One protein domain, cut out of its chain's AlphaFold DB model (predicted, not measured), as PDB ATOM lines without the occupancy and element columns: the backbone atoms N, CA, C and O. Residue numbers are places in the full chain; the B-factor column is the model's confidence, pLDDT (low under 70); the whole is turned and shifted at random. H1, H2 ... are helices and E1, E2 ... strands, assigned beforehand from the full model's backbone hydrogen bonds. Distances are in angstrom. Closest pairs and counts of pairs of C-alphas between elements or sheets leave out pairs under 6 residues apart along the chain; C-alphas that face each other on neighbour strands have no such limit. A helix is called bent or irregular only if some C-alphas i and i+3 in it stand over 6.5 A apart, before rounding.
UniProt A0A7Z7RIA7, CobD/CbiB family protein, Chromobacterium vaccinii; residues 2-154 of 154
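This is residues 2 to 154 of the 154 residues of the protein "CobD/CbiB family protein" of Chromobacterium vaccinii (UniProt A0A7Z7RIA7). A long helix, H6, makes one edge of the model, and a small bundle of H3b, H4 and H5 packs on part of it through H3b and H5. Two arms reach away from the bundle: a helical hairpin of H2 and H3a, with the short H1 returning to H6, and a thin strand hairpin, E2 and E3, where residues 104 to 109 stick out. The 153 printed residues include six named helices and three named strands, in the order H1 H2 H3 H4 H5 E1 E2 E3 H6, mostly helix; the one sheet is E2 - E3, antiparallel. The whole is only just compact, close to loose, with a radius of gyration of the C-alphas of 17.7 A and spans of 50 by 43 by 25 A.

Find the sheet at E2, residues 103 to 105, and E3, residues 108 to 110; E1, residues 97 to 99, pairs with no named strand. H6 runs from C-alpha 125 at (40.181, -10.240, -44.120) to C-alpha 153 at (9.627, 14.472, -59.421), 42.2 A. H1 is residues 2 to 6, starting at (14.721, -3.436, -50.561), and H2 is residues 10 to 26, 24.2 A. H3, residues 35 to 62, was assigned as one helix by its hydrogen bonds but is bent: C-alphas 47 and 50 are 6.7 A apart. Its arms are H3a, residues 35 to 47, 18.5 A, and H3b, residues 50 to 62, 18.6 A. H4 is residues 65 to 75, 15.2 A, and H5 residues 82 to 95, 19.7 A.

In the hairpin E2 and E3, look for N 105 and O 108 at 3.0 A and N 110 and O 103 at 2.9 A. H3b, H4 and H5 form an up and down bundle, each running against the one before. H4 touches H5 at C-alphas 68 and 93, 4.0 A, and H3b touches H5 at C-alphas 56 and 87, 5.4 A, at a shallow tilt of 8 degrees. H6 touches H3b with residues 132 to 136 alone, closest at C-alphas 136 and 58, 5.8 A, at a steep tilt of 63 degrees. H2 and H3a, a helical hairpin, touch at C-alphas 26 and 37, 4.7 A. H1 touches H6 at C-alphas 5 and 144, 6.3 A, while H2 and H6 are apart. Every O i to N i+4 pair is within hydrogen-bond range in H1, H2, H3a, H3b, H4, H5 and H6.

The C-alphas farthest apart are those of Tyr 107 and Gly 154, 58.1 A. The printed part has no cut, and its one long link is E3 to H6, 14 residues. Mean pLDDT of the printed part is 83.8; residues 3 to 9, 27 to 33, 106, 108 and 154 are under 70.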
ATOM      1  N   PHE A   2      15.659  -2.964 -49.528       70.44
ATOM      2  CA  PHE A   2      14.721  -3.436 -50.561       70.44
ATOM      3  C   PHE A   2      13.224  -3.161 -50.282       70.44
ATOM      4  O   PHE A   2      12.558  -2.519 -51.086       70.44
ATOM      5  N   TRP A   3      12.696  -3.551 -49.117       65.56
ATOM      6  CA  TRP A   3      11.275  -3.335 -48.786       65.56
ATOM      7  C   TRP A   3      10.859  -1.866 -48.618       65.56
ATOM      8  O   TRP A   3       9.669  -1.577 -48.655       65.56
ATOM      9  N   PHE A   4      11.818  -0.948 -48.473       65.56
ATOM     10  CA  PHE A   4      11.572   0.499 -48.455       65.56
ATOM     11  C   PHE A   4      11.302   1.052 -49.864       65.56
ATOM     12  O   PHE A   4      10.661   2.084 -50.019       65.56
ATOM     13  N   VAL A   5      11.815   0.356 -50.884       64.50
ATOM     14  CA  VAL A   5      11.651   0.691 -52.302       64.50
ATOM     15  C   VAL A   5      10.350   0.105 -52.858       64.50
ATOM     16  O   VAL A   5       9.668   0.765 -53.630       64.50
ATOM     17  N   VAL A   6       9.995  -1.129 -52.474       68.38
ATOM     18  CA  VAL A   6       8.827  -1.846 -53.030       68.38
ATOM     19  C   VAL A   6       7.495  -1.299 -52.519       68.38
ATOM     20  O   VAL A   6       6.536  -1.196 -53.278       68.38
ATOM     21  N   LEU A   7       7.420  -0.964 -51.233       67.94
ATOM     22  CA  LEU A   7       6.270  -0.290 -50.643       67.94
ATOM     23  C   LEU A   7       6.743   1.126 -50.325       67.94
ATOM     24  O   LEU A   7       7.563   1.254 -49.416       67.94
ATOM     25  N   PRO A   8       6.311   2.167 -51.064       62.16
ATOM     26  CA  PRO A   8       6.792   3.522 -50.829       62.16
ATOM     27  C   PRO A   8       6.500   3.922 -49.377       62.16
ATOM     28  O   PRO A   8       5.351   4.121 -48.984       62.16
ATOM     29  N   GLY A   9       7.559   3.981 -48.564       67.31
ATOM     30  CA  GLY A   9       7.512   4.416 -47.170       67.31
ATOM     31  C   GLY A   9       7.810   3.344 -46.104       67.31
ATOM     32  O   GLY A   9       8.298   2.246 -46.380       67.31
ATOM     33  N   PRO A  10       7.542   3.665 -44.822       75.81
ATOM     34  CA  PRO A  10       7.922   2.833 -43.676       75.81
ATOM     35  C   PRO A  10       7.077   1.557 -43.524       75.81
ATOM     36  O   PRO A  10       7.435   0.670 -42.747       75.81
ATOM     37  N   SER A  11       5.967   1.444 -44.262       77.38
ATOM     38  CA  SER A  11       5.029   0.319 -44.196       77.38
ATOM     39  C   SER A  11       5.682  -1.009 -44.586       77.38
ATOM     40  O   SER A  11       5.477  -2.010 -43.899       77.38
ATOM     41  N   GLY A  12       6.538  -1.024 -45.614       77.12
ATOM     42  CA  GLY A  12       7.262  -2.231 -46.026       77.12
ATOM     43  C   GLY A  12       8.288  -2.702 -44.998       77.12
ATOM     44  O   GLY A  12       8.398  -3.898 -44.728       77.12
ATOM     45  N   ALA A  13       8.996  -1.768 -44.359       76.56
ATOM     46  CA  ALA A  13       9.922  -2.090 -43.276       76.56
ATOM     47  C   ALA A  13       9.185  -2.638 -42.045       76.56
ATOM     48  O   ALA A  13       9.653  -3.592 -41.420       76.56
ATOM     49  N   LEU A  14       8.018  -2.068 -41.725       81.25
ATOM     50  CA  LEU A  14       7.181  -2.534 -40.625       81.25
ATOM     51  C   LEU A  14       6.639  -3.939 -40.901       81.25
ATOM     52  O   LEU A  14       6.767  -4.807 -40.043       81.25
ATOM     53  N   LEU A  15       6.105  -4.189 -42.101       82.25
ATOM     54  CA  LEU A  15       5.614  -5.507 -42.505       82.25
ATOM     55  C   LEU A  15       6.723  -6.559 -42.407       82.25
ATOM     56  O   LEU A  15       6.540  -7.588 -41.762       82.25
ATOM     57  N   TYR A  16       7.898  -6.264 -42.966       81.62
ATOM     58  CA  TYR A  16       9.056  -7.149 -42.869       81.62
ATOM     59  C   TYR A  16       9.446  -7.421 -41.409       81.62
ATOM     60  O   TYR A  16       9.670  -8.569 -41.018       81.62
ATOM     61  N   ARG A  17       9.476  -6.381 -40.564       84.00
ATOM     62  CA  ARG A  17       9.792  -6.526 -39.139       84.00
ATOM     63  C   ARG A  17       8.756  -7.388 -38.420       84.00
ATOM     64  O   ARG A  17       9.154  -8.268 -37.660       84.00
ATOM     65  N   LEU A  18       7.468  -7.188 -38.684       83.12
ATOM     66  CA  LEU A  18       6.385  -7.986 -38.108       83.12
ATOM     67  C   LEU A  18       6.497  -9.453 -38.530       83.12
ATOM     68  O   LEU A  18       6.463 -10.328 -37.668       83.12
ATOM     69  N   CYS A  19       6.732  -9.730 -39.815       82.56
ATOM     70  CA  CYS A  19       6.974 -11.088 -40.301       82.56
ATOM     71  C   CYS A  19       8.204 -11.724 -39.643       82.56
ATOM     72  O   CYS A  19       8.142 -12.879 -39.226       82.56
ATOM     73  N   SER A  20       9.297 -10.971 -39.477       82.38
ATOM     74  CA  SER A  20      10.501 -11.476 -38.807       82.38
ATOM     75  C   SER A  20      10.249 -11.817 -37.333       82.38
ATOM     76  O   SER A  20      10.696 -12.860 -36.861       82.38
ATOM     77  N   MET A  21       9.471 -10.994 -36.619       82.88
ATOM     78  CA  MET A  21       9.075 -11.265 -35.235       82.88
ATOM     79  C   MET A  21       8.159 -12.485 -35.139       82.88
ATOM     80  O   MET A  21       8.315 -13.296 -34.228       82.88
ATOM     81  N   LEU A  22       7.222 -12.628 -36.081       82.00
ATOM     82  CA  LEU A  22       6.323 -13.776 -36.152       82.00
ATOM     83  C   LEU A  22       7.125 -15.069 -36.348       82.00
ATOM     84  O   LEU A  22       6.950 -16.023 -35.596       82.00
ATOM     85  N   ASN A  23       8.064 -15.064 -37.296       80.44
ATOM     86  CA  ASN A  23       8.940 -16.199 -37.565       80.44
ATOM     87  C   ASN A  23       9.849 -16.523 -36.370       80.44
ATOM     88  O   ASN A  23      10.042 -17.683 -36.032       80.44
ATOM     89  N   GLN A  24      10.369 -15.516 -35.668       79.31
ATOM     90  CA  GLN A  24      11.217 -15.751 -34.499       79.31
ATOM     91  C   GLN A  24      10.444 -16.366 -33.321       79.31
ATOM     92  O   GLN A  24      11.006 -17.155 -32.568       79.31
ATOM     93  N   LYS A  25       9.162 -16.013 -33.157       78.19
ATOM     94  CA  LYS A  25       8.319 -16.513 -32.061       78.19
ATOM     95  C   LYS A  25       7.633 -17.848 -32.363       78.19
ATOM     96  O   LYS A  25       7.474 -18.652 -31.450       78.19
ATOM     97  N   TRP A  26       7.210 -18.070 -33.605       76.06
ATOM     98  CA  TRP A  26       6.431 -19.252 -34.000       76.06
ATOM     99  C   TRP A  26       7.163 -20.187 -34.966       76.06
ATOM    100  O   TRP A  26       6.833 -21.364 -35.019       76.06
ATOM    101  N   GLY A  27       8.176 -19.717 -35.691       66.00
ATOM    102  CA  GLY A  27       8.886 -20.514 -36.697       66.00
ATOM    103  C   GLY A  27       9.843 -21.567 -36.130       66.00
ATOM    104  O   GLY A  27      10.245 -22.458 -36.869       66.00
ATOM    105  N   SER A  28      10.206 -21.502 -34.839       61.84
ATOM    106  CA  SER A  28      11.007 -22.549 -34.175       61.84
ATOM    107  C   SER A  28      10.168 -23.602 -33.445       61.84
ATOM    108  O   SER A  28      10.739 -24.482 -32.798       61.84
ATOM    109  N   ARG A  29       8.833 -23.491 -33.473       63.12
ATOM    110  CA  ARG A  29       7.951 -24.534 -32.937       63.12
ATOM    111  C   ARG A  29       7.896 -25.690 -33.930       63.12
ATOM    112  O   ARG A  29       8.008 -25.463 -35.133       63.12
ATOM    113  N   ASN A  30       7.782 -26.918 -33.423       58.31
ATOM    114  CA  ASN A  30       7.775 -28.123 -34.249       58.31
ATOM    115  C   ASN A  30       6.764 -27.978 -35.393       58.31
ATOM    116  O   ASN A  30       5.579 -27.743 -35.159       58.31
ATOM    117  N   ALA A  31       7.251 -28.120 -36.628       60.66
ATOM    118  CA  ALA A  31       6.452 -27.956 -37.842       60.66
ATOM    119  C   ALA A  31       5.281 -28.951 -37.927       60.66
ATOM    120  O   ALA A  31       4.295 -28.664 -38.602       60.66
ATOM    121  N   ASP A  32       5.379 -30.080 -37.218       60.59
ATOM    122  CA  ASP A  32       4.325 -31.093 -37.127       60.59
ATOM    123  C   ASP A  32       3.186 -30.704 -36.168       60.59
ATOM    124  O   ASP A  32       2.074 -31.210 -36.304       60.59
ATOM    125  N   GLU A  33       3.425 -29.788 -35.224       63.62
ATOM    126  CA  GLU A  33       2.449 -29.417 -34.186       63.62
ATOM    127  C   GLU A  33       1.806 -28.040 -34.424       63.62
ATOM    128  O   GLU A  33       0.740 -27.761 -33.875       63.62
ATOM    129  N   ASP A  34       2.413 -27.179 -35.254       76.00
ATOM    130  CA  ASP A  34       1.938 -25.809 -35.483       76.00
ATOM    131  C   ASP A  34       1.906 -25.428 -36.985       76.00
ATOM    132  O   ASP A  34       2.873 -24.870 -37.525       76.00
ATOM    133  N   PRO A  35       0.780 -25.668 -37.692       80.00
ATOM    134  CA  PRO A  35       0.634 -25.292 -39.101       80.00
ATOM    135  C   PRO A  35       0.736 -23.773 -39.330       80.00
ATOM    136  O   PRO A  35       1.095 -23.337 -40.429       80.00
ATOM    137  N   PHE A  36       0.464 -22.953 -38.308       80.31
ATOM    138  CA  PHE A  36       0.636 -21.503 -38.386       80.31
ATOM    139  C   PHE A  36       2.120 -21.116 -38.362       80.31
ATOM    140  O   PHE A  36       2.543 -20.266 -39.149       80.31
ATOM    141  N   GLY A  37       2.927 -21.781 -37.532       80.44
ATOM    142  CA  GLY A  37       4.385 -21.622 -37.522       80.44
ATOM    143  C   GLY A  37       5.018 -21.937 -38.880       80.44
ATOM    144  O   GLY A  37       5.835 -21.160 -39.382       80.44
ATOM    145  N   LEU A  38       4.564 -23.010 -39.538       81.69
ATOM    146  CA  LEU A  38       5.012 -23.369 -40.887       81.69
ATOM    147  C   LEU A  38       4.648 -22.296 -41.928       81.69
ATOM    148  O   LEU A  38       5.472 -21.945 -42.778       81.69
ATOM    149  N   PHE A  39       3.429 -21.749 -41.862       84.06
ATOM    150  CA  PHE A  39       3.008 -20.658 -42.742       84.06
ATOM    151  C   PHE A  39       3.854 -19.396 -42.524       84.06
ATOM    152  O   PHE A  39       4.347 -18.818 -43.494       84.06
ATOM    153  N   ALA A  40       4.077 -19.005 -41.265       82.81
ATOM    154  CA  ALA A  40       4.910 -17.861 -40.898       82.81
ATOM    155  C   ALA A  40       6.345 -18.002 -41.431       82.81
ATOM    156  O   ALA A  40       6.869 -17.074 -42.053       82.81
ATOM    157  N   ALA A  41       6.951 -19.179 -41.249       80.25
ATOM    158  CA  ALA A  41       8.293 -19.476 -41.738       80.25
ATOM    159  C   ALA A  41       8.370 -19.432 -43.268       80.25
ATOM    160  O   ALA A  41       9.296 -18.844 -43.833       80.25
ATOM    161  N   ARG A  42       7.372 -19.994 -43.963       83.50
ATOM    162  CA  ARG A  42       7.333 -19.993 -45.430       83.50
ATOM    163  C   ARG A  42       7.117 -18.595 -46.001       83.50
ATOM    164  O   ARG A  42       7.764 -18.244 -46.984       83.50
ATOM    165  N   PHE A  43       6.253 -17.790 -45.385       83.19
ATOM    166  CA  PHE A  43       6.019 -16.411 -45.809       83.19
ATOM    167  C   PHE A  43       7.260 -15.536 -45.596       83.19
ATOM    168  O   PHE A  43       7.646 -14.797 -46.499       83.19
ATOM    169  N   ALA A  44       7.941 -15.679 -44.454       82.88
ATOM    170  CA  ALA A  44       9.210 -15.001 -44.202       82.88
ATOM    171  C   ALA A  44      10.283 -15.403 -45.230       82.88
ATOM    172  O   ALA A  44      10.900 -14.534 -45.840       82.88
ATOM    173  N   ALA A  45      10.435 -16.702 -45.512       83.81
ATOM    174  CA  ALA A  45      11.372 -17.184 -46.527       83.81
ATOM    175  C   ALA A  45      11.051 -16.655 -47.937       83.81
ATOM    176  O   ALA A  45      11.959 -16.408 -48.733       83.81
ATOM    177  N   TRP A  46       9.769 -16.464 -48.254       85.25
ATOM    178  CA  TRP A  46       9.338 -15.898 -49.530       85.25
ATOM    179  C   TRP A  46       9.660 -14.402 -49.633       85.25
ATOM    180  O   TRP A  46      10.188 -13.960 -50.653       85.25
ATOM    181  N   LEU A  47       9.432 -13.643 -48.555       84.19
ATOM    182  CA  LEU A  47       9.834 -12.235 -48.462       84.19
ATOM    183  C   LEU A  47      11.356 -12.060 -48.558       84.19
ATOM    184  O   LEU A  47      11.818 -11.075 -49.132       84.19
ATOM    185  N   ASP A  48      12.124 -13.009 -48.023       85.62
ATOM    186  CA  ASP A  48      13.589 -12.991 -48.051       85.62
ATOM    187  C   ASP A  48      14.183 -13.425 -49.393       85.62
ATOM    188  O   ASP A  48      15.328 -13.090 -49.706       85.62
ATOM    189  N   TRP A  49      13.415 -14.123 -50.233       86.62
ATOM    190  CA  TRP A  49      13.923 -14.703 -51.475       86.62
ATOM    191  C   TRP A  49      14.522 -13.659 -52.427       86.62
ATOM    192  O   TRP A  49      15.603 -13.870 -52.983       86.62
ATOM    193  N   ILE A  50      13.843 -12.522 -52.594       87.06
ATOM    194  CA  ILE A  50      14.300 -11.416 -53.444       87.06
ATOM    195  C   ILE A  50      15.499 -10.669 -52.825       87.06
ATOM    196  O   ILE A  50      16.546 -10.596 -53.480       87.06
ATOM    197  N   PRO A  51      15.420 -10.128 -51.589       87.38
ATOM    198  CA  PRO A  51      16.501  -9.328 -51.017       87.38
ATOM    199  C   PRO A  51      17.794 -10.121 -50.819       87.38
ATOM    200  O   PRO A  51      18.875  -9.564 -51.005       87.38
ATOM    201  N   VAL A  52      17.716 -11.418 -50.507       89.75
ATOM    202  CA  VAL A  52      18.901 -12.277 -50.362       89.75
ATOM    203  C   VAL A  52      19.671 -12.380 -51.674       89.75
ATOM    204  O   VAL A  52      20.883 -12.174 -51.700       89.75
ATOM    205  N   ARG A  53      18.974 -12.637 -52.785       92.00
ATOM    206  CA  ARG A  53      19.600 -12.746 -54.112       92.00
ATOM    207  C   ARG A  53      20.184 -11.421 -54.574       92.00
ATOM    208  O   ARG A  53      21.294 -11.389 -55.086       92.00
ATOM    209  N   LEU A  54      19.455 -10.333 -54.354       90.44
ATOM    210  CA  LEU A  54      19.921  -8.985 -54.663       90.44
ATOM    211  C   LEU A  54      21.184  -8.617 -53.877       90.44
ATOM    212  O   LEU A  54      22.117  -8.046 -54.440       90.44
ATOM    213  N   THR A  55      21.243  -8.988 -52.599       91.00
ATOM    214  CA  THR A  55      22.425  -8.763 -51.758       91.00
ATOM    215  C   THR A  55      23.610  -9.598 -52.242       91.00
ATOM    216  O   THR A  55      24.700  -9.059 -52.403       91.00
ATOM    217  N   ALA A  56      23.399 -10.876 -52.566       91.56
ATOM    218  CA  ALA A  56      24.446 -11.746 -53.099       91.56
ATOM    219  C   ALA A  56      25.014 -11.245 -54.436       91.56
ATOM    220  O   ALA A  56      26.227 -11.214 -54.626       91.56
ATOM    221  N   VAL A  57      24.148 -10.778 -55.340       92.88
ATOM    222  CA  VAL A  57      24.574 -10.125 -56.587       92.88
ATOM    223  C   VAL A  57      25.340  -8.832 -56.299       92.88
ATOM    224  O   VAL A  57      26.339  -8.564 -56.954       92.88
ATOM    225  N   SER A  58      24.930  -8.053 -55.294       91.75
ATOM    226  CA  SER A  58      25.659  -6.840 -54.893       91.75
ATOM    227  C   SER A  58      27.078  -7.165 -54.412       91.75
ATOM    228  O   SER A  58      28.013  -6.462 -54.784       91.75
ATOM    229  N   PHE A  59      27.258  -8.246 -53.643       92.31
ATOM    230  CA  PHE A  59      28.587  -8.717 -53.239       92.31
ATOM    231  C   PHE A  59      29.425  -9.165 -54.433       92.31
ATOM    232  O   PHE A  59      30.578  -8.759 -54.529       92.31
ATOM    233  N   ALA A  60      28.833  -9.913 -55.368       92.50
ATOM    234  CA  ALA A  60      29.511 -10.321 -56.594       92.50
ATOM    235  C   ALA A  60      29.975  -9.112 -57.429       92.50
ATOM    236  O   ALA A  60      31.069  -9.126 -57.971       92.50
ATOM    237  N   ILE A  61      29.177  -8.040 -57.509       91.94
ATOM    238  CA  ILE A  61      29.546  -6.819 -58.250       91.94
ATOM    239  C   ILE A  61      30.673  -6.038 -57.549       91.94
ATOM    240  O   ILE A  61      31.474  -5.393 -58.219       91.94
ATOM    241  N   MET A  62      30.724  -6.052 -56.213       90.69
ATOM    242  CA  MET A  62      31.686  -5.255 -55.432       90.69
ATOM    243  C   MET A  62      32.996  -5.977 -55.088       90.69
ATOM    244  O   MET A  62      33.909  -5.330 -54.563       90.69
ATOM    245  N   GLY A  63      33.075  -7.283 -55.342       89.69
ATOM    246  CA  GLY A  63      34.259  -8.123 -55.158       89.69
ATOM    247  C   GLY A  63      34.571  -8.921 -56.423       89.69
ATOM    248  O   GLY A  63      34.472  -8.382 -57.524       89.69
ATOM    249  N   ASP A  64      34.938 -10.194 -56.265       91.69
ATOM    250  CA  ASP A  64      35.094 -11.118 -57.393       91.69
ATOM    251  C   ASP A  64      33.741 -11.703 -57.828       91.69
ATOM    252  O   ASP A  64      33.090 -12.456 -57.096       91.69
ATOM    253  N   PHE A  65      33.297 -11.331 -59.028       91.12
ATOM    254  CA  PHE A  65      32.005 -11.751 -59.562       91.12
ATOM    255  C   PHE A  65      31.961 -13.241 -59.916       91.12
ATOM    256  O   PHE A  65      30.933 -13.893 -59.698       91.12
ATOM    257  N   GLU A  66      33.050 -13.774 -60.475       93.06
ATOM    258  CA  GLU A  66      33.112 -15.148 -60.968       93.06
ATOM    259  C   GLU A  66      33.099 -16.123 -59.791       93.06
ATOM    260  O   GLU A  66      32.217 -16.988 -59.709       93.06
ATOM    261  N   ASP A  67      33.980 -15.892 -58.818       92.38
ATOM    262  CA  ASP A  67      34.088 -16.727 -57.626       92.38
ATOM    263  C   ASP A  67      32.836 -16.631 -56.749       92.38
ATOM    264  O   ASP A  67      32.344 -17.649 -56.248       92.38
ATOM    265  N   ALA A  68      32.241 -15.441 -56.604       92.00
ATOM    266  CA  ALA A  68      31.004 -15.269 -55.842       92.00
ATOM    267  C   ALA A  68      29.832 -16.069 -56.431       92.00
ATOM    268  O   ALA A  68      29.090 -16.732 -55.694       92.00
ATOM    269  N   ILE A  69      29.645 -16.030 -57.755       92.44
ATOM    270  CA  ILE A  69      28.567 -16.771 -58.422       92.44
ATOM    271  C   ILE A  69      28.851 -18.267 -58.420       92.44
ATOM    272  O   ILE A  69      27.930 -19.060 -58.188       92.44
ATOM    273  N   TYR A  70      30.101 -18.666 -58.650       93.12
ATOM    274  CA  TYR A  70      30.493 -20.064 -58.586       93.12
ATOM    275  C   TYR A  70      30.210 -20.650 -57.198       93.12
ATOM    276  O   TYR A  70      29.520 -21.672 -57.091       93.12
ATOM    277  N   CYS A  71      30.650 -19.974 -56.132       91.94
ATOM    278  CA  CYS A  71      30.431 -20.396 -54.748       91.94
ATOM    279  C   CYS A  71      28.944 -20.422 -54.391       91.94
ATOM    280  O   CYS A  71      28.465 -21.388 -53.794       91.94
ATOM    281  N   TRP A  72      28.170 -19.415 -54.810       91.81
ATOM    282  CA  TRP A  72      26.719 -19.430 -54.639       91.81
ATOM    283  C   TRP A  72      26.094 -20.673 -55.289       91.81
ATOM    284  O   TRP A  72      25.329 -21.397 -54.649       91.81
ATOM    285  N   ARG A  73      26.412 -20.967 -56.552       90.56
ATOM    286  CA  ARG A  73      25.772 -22.079 -57.274       90.56
ATOM    287  C   ARG A  73      26.170 -23.449 -56.732       90.56
ATOM    288  O   ARG A  73      25.311 -24.329 -56.680       90.56
ATOM    289  N   SER A  74      27.434 -23.624 -56.351       90.12
ATOM    290  CA  SER A  74      27.983 -24.919 -55.938       90.12
ATOM    291  C   SER A  74      27.829 -25.197 -54.439       90.12
ATOM    292  O   SER A  74      27.496 -26.322 -54.074       90.12
ATOM    293  N   GLN A  75      27.992 -24.192 -53.573       90.56
ATOM    294  CA  GLN A  75      28.170 -24.406 -52.128       90.56
ATOM    295  C   GLN A  75      26.965 -23.954 -51.283       90.56
ATOM    296  O   GLN A  75      26.731 -24.490 -50.200       90.56
ATOM    297  N   ALA A  76      26.116 -23.042 -51.778       88.44
ATOM    298  CA  ALA A  76      24.990 -22.516 -50.990       88.44
ATOM    299  C   ALA A  76      23.956 -23.578 -50.569       88.44
ATOM    300  O   ALA A  76      23.274 -23.404 -49.560       88.44
ATOM    301  N   ARG A  77      23.814 -24.669 -51.339       87.38
ATOM    302  CA  ARG A  77      22.872 -25.768 -51.043       87.38
ATOM    303  C   ARG A  77      23.305 -26.632 -49.867       87.38
ATOM    304  O   ARG A  77      22.456 -27.254 -49.240       87.38
ATOM    305  N   THR A  78      24.601 -26.672 -49.581       85.19
ATOM    306  CA  THR A  78      25.164 -27.492 -48.506       85.19
ATOM    307  C   THR A  78      24.868 -26.876 -47.138       85.19
ATOM    308  O   THR A  78      24.853 -27.570 -46.124       85.19
ATOM    309  N   TRP A  79      24.592 -25.569 -47.089       83.69
ATOM    310  CA  TRP A  79      24.283 -24.870 -45.848       83.69
ATOM    311  C   TRP A  79      22.865 -25.181 -45.359       83.69
ATOM    312  O   TRP A  79      21.909 -25.125 -46.130       83.69
ATOM    313  N   GLY A  80      22.705 -25.422 -44.052       79.31
ATOM    314  CA  GLY A  80      21.422 -25.848 -43.470       79.31
ATOM    315  C   GLY A  80      20.244 -24.900 -43.739       79.31
ATOM    316  O   GLY A  80      19.104 -25.342 -43.815       79.31
ATOM    317  N   ASN A  81      20.508 -23.604 -43.934       84.19
ATOM    318  CA  ASN A  81      19.531 -22.663 -44.481       84.19
ATOM    319  C   ASN A  81      20.054 -22.120 -45.813       84.19
ATOM    320  O   ASN A  81      21.052 -21.398 -45.837       84.19
ATOM    321  N   TYR A  82      19.337 -22.427 -46.894       86.56
ATOM    322  CA  TYR A  82      19.722 -22.042 -48.247       86.56
ATOM    323  C   TYR A  82      19.922 -20.530 -48.406       86.56
ATOM    324  O   TYR A  82      20.899 -20.112 -49.012       86.56
ATOM    325  N   ALA A  83      19.061 -19.695 -47.816       87.81
ATOM    326  CA  ALA A  83      19.176 -18.239 -47.921       87.81
ATOM    327  C   ALA A  83      20.483 -17.720 -47.298       87.81
ATOM    328  O   ALA A  83      21.201 -16.927 -47.906       87.81
ATOM    329  N   ASN A  84      20.839 -18.245 -46.122       88.25
ATOM    330  CA  ASN A  84      22.110 -17.930 -45.471       88.25
ATOM    331  C   ASN A  84      23.299 -18.468 -46.274       88.25
ATOM    332  O   ASN A  84      24.307 -17.781 -46.395       88.25
ATOM    333  N   GLY A  85      23.165 -19.666 -46.853       90.06
ATOM    334  CA  GLY A  85      24.175 -20.250 -47.730       90.06
ATOM    335  C   GLY A  85      24.467 -19.372 -48.943       90.06
ATOM    336  O   GLY A  85      25.627 -19.187 -49.284       90.06
ATOM    337  N   ILE A  86      23.444 -18.769 -49.556       92.56
ATOM    338  CA  ILE A  86      23.620 -17.839 -50.682       92.56
ATOM    339  C   ILE A  86      24.460 -16.630 -50.257       92.56
ATOM    340  O   ILE A  86      25.426 -16.289 -50.939       92.56
ATOM    341  N   LEU A  87      24.109 -15.988 -49.139       92.81
ATOM    342  CA  LEU A  87      24.813 -14.798 -48.650       92.81
ATOM    343  C   LEU A  87      26.255 -15.111 -48.253       92.81
ATOM    344  O   LEU A  87      27.166 -14.386 -48.637       92.81
ATOM    345  N   LEU A  88      26.462 -16.197 -47.509       92.19
ATOM    346  CA  LEU A  88      27.783 -16.587 -47.028       92.19
ATOM    347  C   LEU A  88      28.684 -17.050 -48.174       92.19
ATOM    348  O   LEU A  88      29.821 -16.606 -48.247       92.19
ATOM    349  N   ALA A  89      28.181 -17.880 -49.091       93.00
ATOM    350  CA  ALA A  89      28.971 -18.377 -50.214       93.00
ATOM    351  C   ALA A  89      29.335 -17.261 -51.204       93.00
ATOM    352  O   ALA A  89      30.466 -17.214 -51.676       93.00
ATOM    353  N   SER A  90      28.402 -16.345 -51.495       93.88
ATOM    354  CA  SER A  90      28.692 -15.195 -52.363       93.88
ATOM    355  C   SER A  90      29.673 -14.217 -51.722       93.88
ATOM    356  O   SER A  90      30.567 -13.741 -52.409       93.88
ATOM    357  N   ALA A  91      29.563 -13.952 -50.416       92.38
ATOM    358  CA  ALA A  91      30.522 -13.109 -49.707       92.38
ATOM    359  C   ALA A  91      31.914 -13.758 -49.613       92.38
ATOM    360  O   ALA A  91      32.910 -13.075 -49.819       92.38
ATOM    361  N   ALA A  92      31.982 -15.064 -49.333       92.69
ATOM    362  CA  ALA A  92      33.233 -15.817 -49.263       92.69
ATOM    363  C   ALA A  92      33.953 -15.843 -50.619       92.69
ATOM    364  O   ALA A  92      35.132 -15.512 -50.686       92.69
ATOM    365  N   GLY A  93      33.220 -16.138 -51.700       92.25
ATOM    366  CA  GLY A  93      33.750 -16.079 -53.063       92.25
ATOM    367  C   GLY A  93      34.171 -14.666 -53.471       92.25
ATOM    368  O   GLY A  93      35.277 -14.483 -53.952       92.25
ATOM    369  N   ALA A  94      33.357 -13.644 -53.178       92.69
ATOM    370  CA  ALA A  94      33.693 -12.252 -53.496       92.69
ATOM    371  C   ALA A  94      34.956 -11.743 -52.777       92.69
ATOM    372  O   ALA A  94      35.601 -10.813 -53.262       92.69
ATOM    373  N   LEU A  95      35.270 -12.306 -51.606       92.19
ATOM    374  CA  LEU A  95      36.454 -11.979 -50.808       92.19
ATOM    375  C   LEU A  95      37.646 -12.905 -51.083       92.19
ATOM    376  O   LEU A  95      38.734 -12.600 -50.599       92.19
ATOM    377  N   GLY A  96      37.455 -14.010 -51.813       90.44
ATOM    378  CA  GLY A  96      38.488 -15.022 -52.040       90.44
ATOM    379  C   GLY A  96      38.933 -15.737 -50.760       90.44
ATOM    380  O   GLY A  96      40.118 -16.034 -50.606       90.44
ATOM    381  N   VAL A  97      38.004 -15.979 -49.828       92.50
ATOM    382  CA  VAL A  97      38.287 -16.688 -48.569       92.50
ATOM    383  C   VAL A  97      37.455 -17.949 -48.418       92.50
ATOM    384  O   VAL A  97      36.300 -18.016 -48.845       92.50
ATOM    385  N   LYS A  98      38.011 -18.928 -47.709       90.44
ATOM    386  CA  LYS A  98      37.297 -20.107 -47.224       90.44
ATOM    387  C   LYS A  98      36.780 -19.857 -45.817       90.44
ATOM    388  O   LYS A  98      37.534 -19.668 -44.865       90.44
ATOM    389  N   LEU A  99      35.461 -19.849 -45.703       85.81
ATOM    390  CA  LEU A  99      34.714 -19.829 -44.458       85.81
ATOM    391  C   LEU A  99      34.246 -21.241 -44.126       85.81
ATOM    392  O   LEU A  99      33.977 -22.040 -45.012       85.81
ATOM    393  N   GLY A 100      34.029 -21.509 -42.846       75.44
ATOM    394  CA  GLY A 100      33.500 -22.791 -42.394       75.44
ATOM    395  C   GLY A 100      34.517 -23.534 -41.548       75.44
ATOM    396  O   GLY A 100      35.699 -23.558 -41.850       75.44
ATOM    397  N   ASP A 101      34.018 -24.058 -40.439       75.62
ATOM    398  CA  ASP A 101      34.704 -24.946 -39.506       75.62
ATOM    399  C   ASP A 101      33.610 -25.430 -38.528       75.62
ATOM    400  O   ASP A 101      32.712 -24.632 -38.191       75.62
ATOM    401  N   PRO A 102      33.572 -26.705 -38.092       72.44
ATOM    402  CA  PRO A 102      32.746 -27.137 -36.969       72.44
ATOM    403  C   PRO A 102      32.849 -26.193 -35.763       72.44
ATOM    404  O   PRO A 102      33.830 -26.173 -35.022       72.44
ATOM    405  N   LEU A 103      31.766 -25.456 -35.504       75.44
ATOM    406  CA  LEU A 103      31.682 -24.600 -34.328       75.44
ATOM    407  C   LEU A 103      31.170 -25.425 -33.144       75.44
ATOM    408  O   LEU A 103      30.050 -25.946 -33.173       75.44
ATOM    409  N   ARG A 104      31.972 -25.513 -32.080       73.12
ATOM    410  CA  ARG A 104      31.516 -26.020 -30.780       73.12
ATOM    411  C   ARG A 104      30.756 -24.911 -30.059       73.12
ATOM    412  O   ARG A 104      31.356 -23.927 -29.639       73.12
ATOM    413  N   GLN A 105      29.442 -25.066 -29.934       72.38
ATOM    414  CA  GLN A 105      28.571 -24.102 -29.264       72.38
ATOM    415  C   GLN A 105      27.492 -24.850 -28.470       72.38
ATOM    416  O   GLN A 105      26.907 -25.807 -28.977       72.38
ATOM    417  N   ASP A 106      27.242 -24.437 -27.224       66.69
ATOM    418  CA  ASP A 106      26.242 -25.050 -26.331       66.69
ATOM    419  C   ASP A 106      26.341 -26.581 -26.239       66.69
ATOM    420  O   ASP A 106      25.365 -27.298 -26.445       66.69
ATOM    421  N   TYR A 107      27.541 -27.108 -25.957       75.06
ATOM    422  CA  TYR A 107      27.780 -28.551 -25.770       75.06
ATOM    423  C   TYR A 107      27.421 -29.413 -27.003       75.06
ATOM    424  O   TYR A 107      27.456 -30.640 -26.940       75.06
ATOM    425  N   SER A 108      27.142 -28.774 -28.143       69.56
ATOM    426  CA  SER A 108      26.819 -29.396 -29.422       69.56
ATOM    427  C   SER A 108      27.829 -28.969 -30.490       69.56
ATOM    428  O   SER A 108      28.361 -27.853 -30.479       69.56
ATOM    429  N   VAL A 109      28.136 -29.874 -31.419       73.94
ATOM    430  CA  VAL A 109      28.965 -29.551 -32.585       73.94
ATOM    431  C   VAL A 109      28.027 -29.157 -33.713       73.94
ATOM    432  O   VAL A 109      27.314 -29.999 -34.258       73.94
ATOM    433  N   LYS A 110      28.023 -27.873 -34.076       77.19
ATOM    434  CA  LYS A 110      27.261 -27.403 -35.228       77.19
ATOM    435  C   LYS A 110      28.140 -27.502 -36.465       77.19
ATOM    436  O   LYS A 110      29.018 -26.666 -36.680       77.19
ATOM    437  N   TYR A 111      27.892 -28.532 -37.269       77.31
ATOM    438  CA  TYR A 111      28.586 -28.715 -38.536       77.31
ATOM    439  C   TYR A 111      28.257 -27.559 -39.487       77.31
ATOM    440  O   TYR A 111      27.088 -27.250 -39.738       77.31
ATOM    441  N   ARG A 112      29.301 -26.894 -39.978       81.00
ATOM    442  CA  ARG A 112      29.228 -25.822 -40.967       81.00
ATOM    443  C   ARG A 112      30.103 -26.256 -42.135       81.00
ATOM    444  O   ARG A 112      31.312 -26.335 -41.936       81.00
ATOM    445  N   PRO A 113      29.516 -26.599 -43.291       83.12
ATOM    446  CA  PRO A 113      30.308 -26.997 -44.442       83.12
ATOM    447  C   PRO A 113      31.182 -25.827 -44.892       83.12
ATOM    448  O   PRO A 113      30.833 -24.666 -44.673       83.12
ATOM    449  N   GLU A 114      32.303 -26.136 -45.520       86.19
ATOM    450  CA  GLU A 114      33.180 -25.117 -46.083       86.19
ATOM    451  C   GLU A 114      32.449 -24.332 -47.187       86.19
ATOM    452  O   GLU A 114      31.679 -24.896 -47.971       86.19
ATOM    453  N   LEU A 115      32.653 -23.017 -47.190       88.38
ATOM    454  CA  LEU A 115      32.070 -22.036 -48.092       88.38
ATOM    455  C   LEU A 115      33.164 -21.115 -48.635       88.38
ATOM    456  O   LEU A 115      33.871 -20.485 -47.858       88.38
ATOM    457  N   GLY A 116      33.235 -20.945 -49.950       88.69
ATOM    458  CA  GLY A 116      34.186 -20.054 -50.610       88.69
ATOM    459  C   GLY A 116      35.334 -20.782 -51.302       88.69
ATOM    460  O   GLY A 116      35.344 -22.008 -51.434       88.69
ATOM    461  N   LEU A 117      36.282 -19.996 -51.793       86.12
ATOM    462  CA  LEU A 117      37.485 -20.417 -52.508       86.12
ATOM    463  C   LEU A 117      38.636 -19.508 -52.065       86.12
ATOM    464  O   LEU A 117      38.376 -18.419 -51.573       86.12
ATOM    465  N   GLY A 118      39.883 -19.946 -52.237       86.94
ATOM    466  CA  GLY A 118      41.062 -19.150 -51.879       86.94
ATOM    467  C   GLY A 118      41.626 -19.454 -50.490       86.94
ATOM    468  O   GLY A 118      41.710 -20.628 -50.102       86.94
ATOM    469  N   ASP A 119      42.050 -18.402 -49.795       87.31
ATOM    470  CA  ASP A 119      42.843 -18.477 -48.564       87.31
ATOM    471  C   ASP A 119      41.989 -18.823 -47.335       87.31
ATOM    472  O   ASP A 119      40.773 -18.617 -47.311       87.31
ATOM    473  N   GLU A 120      42.624 -19.350 -46.286       87.94
ATOM    474  CA  GLU A 120      41.954 -19.532 -44.995       87.94
ATOM    475  C   GLU A 120      41.566 -18.176 -44.391       87.94
ATOM    476  O   GLU A 120      42.326 -17.205 -44.430       87.94
ATOM    477  N   ALA A 121      40.356 -18.102 -43.834       85.88
ATOM    478  CA  ALA A 121      39.846 -16.867 -43.260       85.88
ATOM    479  C   ALA A 121      40.631 -16.451 -42.004       85.88
ATOM    480  O   ALA A 121      40.468 -17.017 -40.925       85.88
ATOM    481  N   ASP A 122      41.421 -15.392 -42.147       88.50
ATOM    482  CA  ASP A 122      42.194 -14.755 -41.080       88.50
ATOM    483  C   ASP A 122      41.594 -13.380 -40.682       88.50
ATOM    484  O   ASP A 122      40.934 -12.730 -41.507       88.50
ATOM    485  N   PRO A 123      41.803 -12.870 -39.445       88.50
ATOM    486  CA  PRO A 123      41.324 -11.550 -39.023       88.50
ATOM    487  C   PRO A 123      41.716 -10.380 -39.938       88.50
ATOM    488  O   PRO A 123      41.030  -9.354 -39.949       88.50
ATOM    489  N   SER A 124      42.784 -10.509 -40.725       88.38
ATOM    490  CA  SER A 124      43.161  -9.534 -41.756       88.38
ATOM    491  C   SER A 124      42.056  -9.295 -42.800       88.38
ATOM    492  O   SER A 124      41.814  -8.143 -43.184       88.38
ATOM    493  N   PHE A 125      41.299 -10.333 -43.175       89.38
ATOM    494  CA  PHE A 125      40.181 -10.240 -44.120       89.38
ATOM    495  C   PHE A 125      38.946  -9.546 -43.541       89.38
ATOM    496  O   PHE A 125      38.081  -9.103 -44.298       89.38
ATOM    497  N   LEU A 126      38.864  -9.372 -42.216       89.75
ATOM    498  CA  LEU A 126      37.723  -8.719 -41.573       89.75
ATOM    499  C   LEU A 126      37.545  -7.277 -42.068       89.75
ATOM    500  O   LEU A 126      36.422  -6.824 -42.286       89.75
ATOM    501  N   LYS A 127      38.651  -6.564 -42.313       90.50
ATOM    502  CA  LYS A 127      38.616  -5.201 -42.868       90.50
ATOM    503  C   LYS A 127      38.061  -5.187 -44.292       90.50
ATOM    504  O   LYS A 127      37.229  -4.337 -44.611       90.50
ATOM    505  N   SER A 128      38.474  -6.143 -45.121       90.56
ATOM    506  CA  SER A 128      37.976  -6.306 -46.492       90.56
ATOM    507  C   SER A 128      36.492  -6.673 -46.507       90.56
ATOM    508  O   SER A 128      35.724  -6.070 -47.254       90.56
ATOM    509  N   ALA A 129      36.063  -7.573 -45.618       90.88
ATOM    510  CA  ALA A 129      34.664  -7.957 -45.458       90.88
ATOM    511  C   ALA A 129      33.782  -6.761 -45.069       90.88
ATOM    512  O   ALA A 129      32.751  -6.514 -45.694       90.88
ATOM    513  N   VAL A 130      34.215  -5.963 -44.087       92.88
ATOM    514  CA  VAL A 130      33.515  -4.727 -43.705       92.88
ATOM    515  C   VAL A 130      33.473  -3.739 -44.873       92.88
ATOM    516  O   VAL A 130      32.423  -3.154 -45.139       92.88
ATOM    517  N   GLY A 131      34.575  -3.584 -45.613       93.06
ATOM    518  CA  GLY A 131      34.630  -2.738 -46.806       93.06
ATOM    519  C   GLY A 131      33.634  -3.164 -47.890       93.06
ATOM    520  O   GLY A 131      32.933  -2.318 -48.446       93.06
ATOM    521  N   LEU A 132      33.518  -4.468 -48.151       92.12
ATOM    522  CA  LEU A 132      32.565  -5.037 -49.107       92.12
ATOM    523  C   LEU A 132      31.113  -4.763 -48.693       92.12
ATOM    524  O   LEU A 132      30.301  -4.312 -49.509       92.12
ATOM    525  N   VAL A 133      30.795  -4.983 -47.414       92.19
ATOM    526  CA  VAL A 133      29.469  -4.691 -46.850       92.19
ATOM    527  C   VAL A 133      29.154  -3.206 -46.973       92.19
ATOM    528  O   VAL A 133      28.050  -2.851 -47.382       92.19
ATOM    529  N   TRP A 134      30.121  -2.332 -46.689       94.06
ATOM    530  CA  TRP A 134      29.922  -0.887 -46.764       94.06
ATOM    531  C   TRP A 134      29.664  -0.406 -48.192       94.06
ATOM    532  O   TRP A 134      28.705   0.326 -48.424       94.06
ATOM    533  N   ARG A 135      30.450  -0.870 -49.172       93.44
ATOM    534  CA  ARG A 135      30.232  -0.566 -50.601       93.44
ATOM    535  C   ARG A 135      28.855  -1.028 -51.073       93.44
ATOM    536  O   ARG A 135      28.142  -0.277 -51.734       93.44
ATOM    537  N   SER A 136      28.458  -2.233 -50.674       90.00
ATOM    538  CA  SER A 136      27.145  -2.791 -51.007       90.00
ATOM    539  C   SER A 136      26.010  -1.995 -50.354       90.00
ATOM    540  O   SER A 136      25.010  -1.696 -51.000       90.00
ATOM    541  N   ALA A 137      26.170  -1.587 -49.093       88.94
ATOM    542  CA  ALA A 137      25.203  -0.744 -48.396       88.94
ATOM    543  C   ALA A 137      25.075   0.643 -49.045       88.94
ATOM    544  O   ALA A 137      23.958   1.119 -49.243       88.94
ATOM    545  N   LEU A 138      26.195   1.267 -49.427       91.88
ATOM    546  CA  LEU A 138      26.209   2.545 -50.142       91.88
ATOM    547  C   LEU A 138      25.515   2.446 -51.504       91.88
ATOM    548  O   LEU A 138      24.743   3.341 -51.843       91.88
ATOM    549  N   LEU A 139      25.714   1.351 -52.248       91.25
ATOM    550  CA  LEU A 139      24.975   1.092 -53.486       91.25
ATOM    551  C   LEU A 139      23.466   1.080 -53.228       91.25
ATOM    552  O   LEU A 139      22.719   1.773 -53.915       91.25
ATOM    553  N   TRP A 140      23.004   0.341 -52.219       89.50
ATOM    554  CA  TRP A 140      21.574   0.263 -51.913       89.50
ATOM    555  C   TRP A 140      20.998   1.588 -51.410       89.50
ATOM    556  O   TRP A 140      19.857   1.920 -51.741       89.50
ATOM    557  N   LEU A 141      21.776   2.369 -50.660       88.88
ATOM    558  CA  LEU A 141      21.402   3.730 -50.279       88.88
ATOM    559  C   LEU A 141      21.253   4.629 -51.506       88.88
ATOM    560  O   LEU A 141      20.235   5.306 -51.625       88.88
ATOM    561  N   ALA A 142      22.208   4.594 -52.436       88.94
ATOM    562  CA  ALA A 142      22.152   5.375 -53.669       88.94
ATOM    563  C   ALA A 142      20.944   4.986 -54.534       88.94
ATOM    564  O   ALA A 142      20.208   5.860 -54.983       88.94
ATOM    565  N   VAL A 143      20.680   3.687 -54.703       87.81
ATOM    566  CA  VAL A 143      19.494   3.189 -55.422       87.81
ATOM    567  C   VAL A 143      18.205   3.685 -54.764       87.81
ATOM    568  O   VAL A 143      17.318   4.190 -55.446       87.81
ATOM    569  N   THR A 144      18.108   3.595 -53.436       85.94
ATOM    570  CA  THR A 144      16.920   4.055 -52.699       85.94
ATOM    571  C   THR A 144      16.735   5.571 -52.829       85.94
ATOM    572  O   THR A 144      15.614   6.038 -53.022       85.94
ATOM    573  N   LEU A 145      17.828   6.339 -52.771       87.38
ATOM    574  CA  LEU A 145      17.819   7.790 -52.954       87.38
ATOM    575  C   LEU A 145      17.341   8.170 -54.361       87.38
ATOM    576  O   LEU A 145      16.461   9.013 -54.489       87.38
ATOM    577  N   LEU A 146      17.883   7.533 -55.403       88.38
ATOM    578  CA  LEU A 146      17.500   7.798 -56.791       88.38
ATOM    579  C   LEU A 146      16.015   7.524 -57.023       88.38
ATOM    580  O   LEU A 146      15.323   8.364 -57.588       88.38
ATOM    581  N   ILE A 147      15.509   6.389 -56.537       86.81
ATOM    582  CA  ILE A 147      14.088   6.046 -56.668       86.81
ATOM    583  C   ILE A 147      13.212   7.051 -55.912       86.81
ATOM    584  O   ILE A 147      12.191   7.483 -56.440       86.81
ATOM    585  N   SER A 148      13.633   7.471 -54.716       84.69
ATOM    586  CA  SER A 148      12.936   8.496 -53.931       84.69
ATOM    587  C   SER A 148      12.841   9.825 -54.688       84.69
ATOM    588  O   SER A 148      11.752  10.382 -54.822       84.69
ATOM    589  N   VAL A 149      13.952  10.293 -55.267       87.62
ATOM    590  CA  VAL A 149      13.982  11.524 -56.074       87.62
ATOM    591  C   VAL A 149      13.057  11.404 -57.283       87.62
ATOM    592  O   VAL A 149      12.234  12.288 -57.500       87.62
ATOM    593  N   VAL A 150      13.131  10.297 -58.027       88.62
ATOM    594  CA  VAL A 150      12.258  10.052 -59.186       88.62
ATOM    595  C   VAL A 150      10.783  10.061 -58.778       88.62
ATOM    596  O   VAL A 150       9.975  10.683 -59.457       88.62
ATOM    597  N   SER A 151      10.435   9.436 -57.649       83.12
ATOM    598  CA  SER A 151       9.052   9.389 -57.151       83.12
ATOM    599  C   SER A 151       8.509  10.735 -56.671       83.12
ATOM    600  O   SER A 151       7.301  10.912 -56.625       83.12
ATOM    601  N   HIS A 152       9.386  11.671 -56.299       81.25
ATOM    602  CA  HIS A 152       8.992  13.020 -55.893       81.25
ATOM    603  C   HIS A 152       8.921  13.981 -57.096       81.25
ATOM    604  O   HIS A 152       8.283  15.031 -57.016       81.25
ATOM    605  N   MET A 153       9.603  13.659 -58.199       79.38
ATOM    606  CA  MET A 153       9.627  14.472 -59.421       79.38
ATOM    607  C   MET A 153       8.544  14.095 -60.446       79.38
ATOM    608  O   MET A 153       8.389  14.829 -61.423       79.38
ATOM    609  N   GLY A 154       7.831  12.981 -60.254       58.25
ATOM    610  CA  GLY A 154       6.690  12.552 -61.077       58.25
ATOM    611  C   GLY A 154       5.372  12.719 -60.342       58.25
ATOM    612  O   GLY A 154       4.395  13.125 -61.008       58.25
TER     613      GLY A 154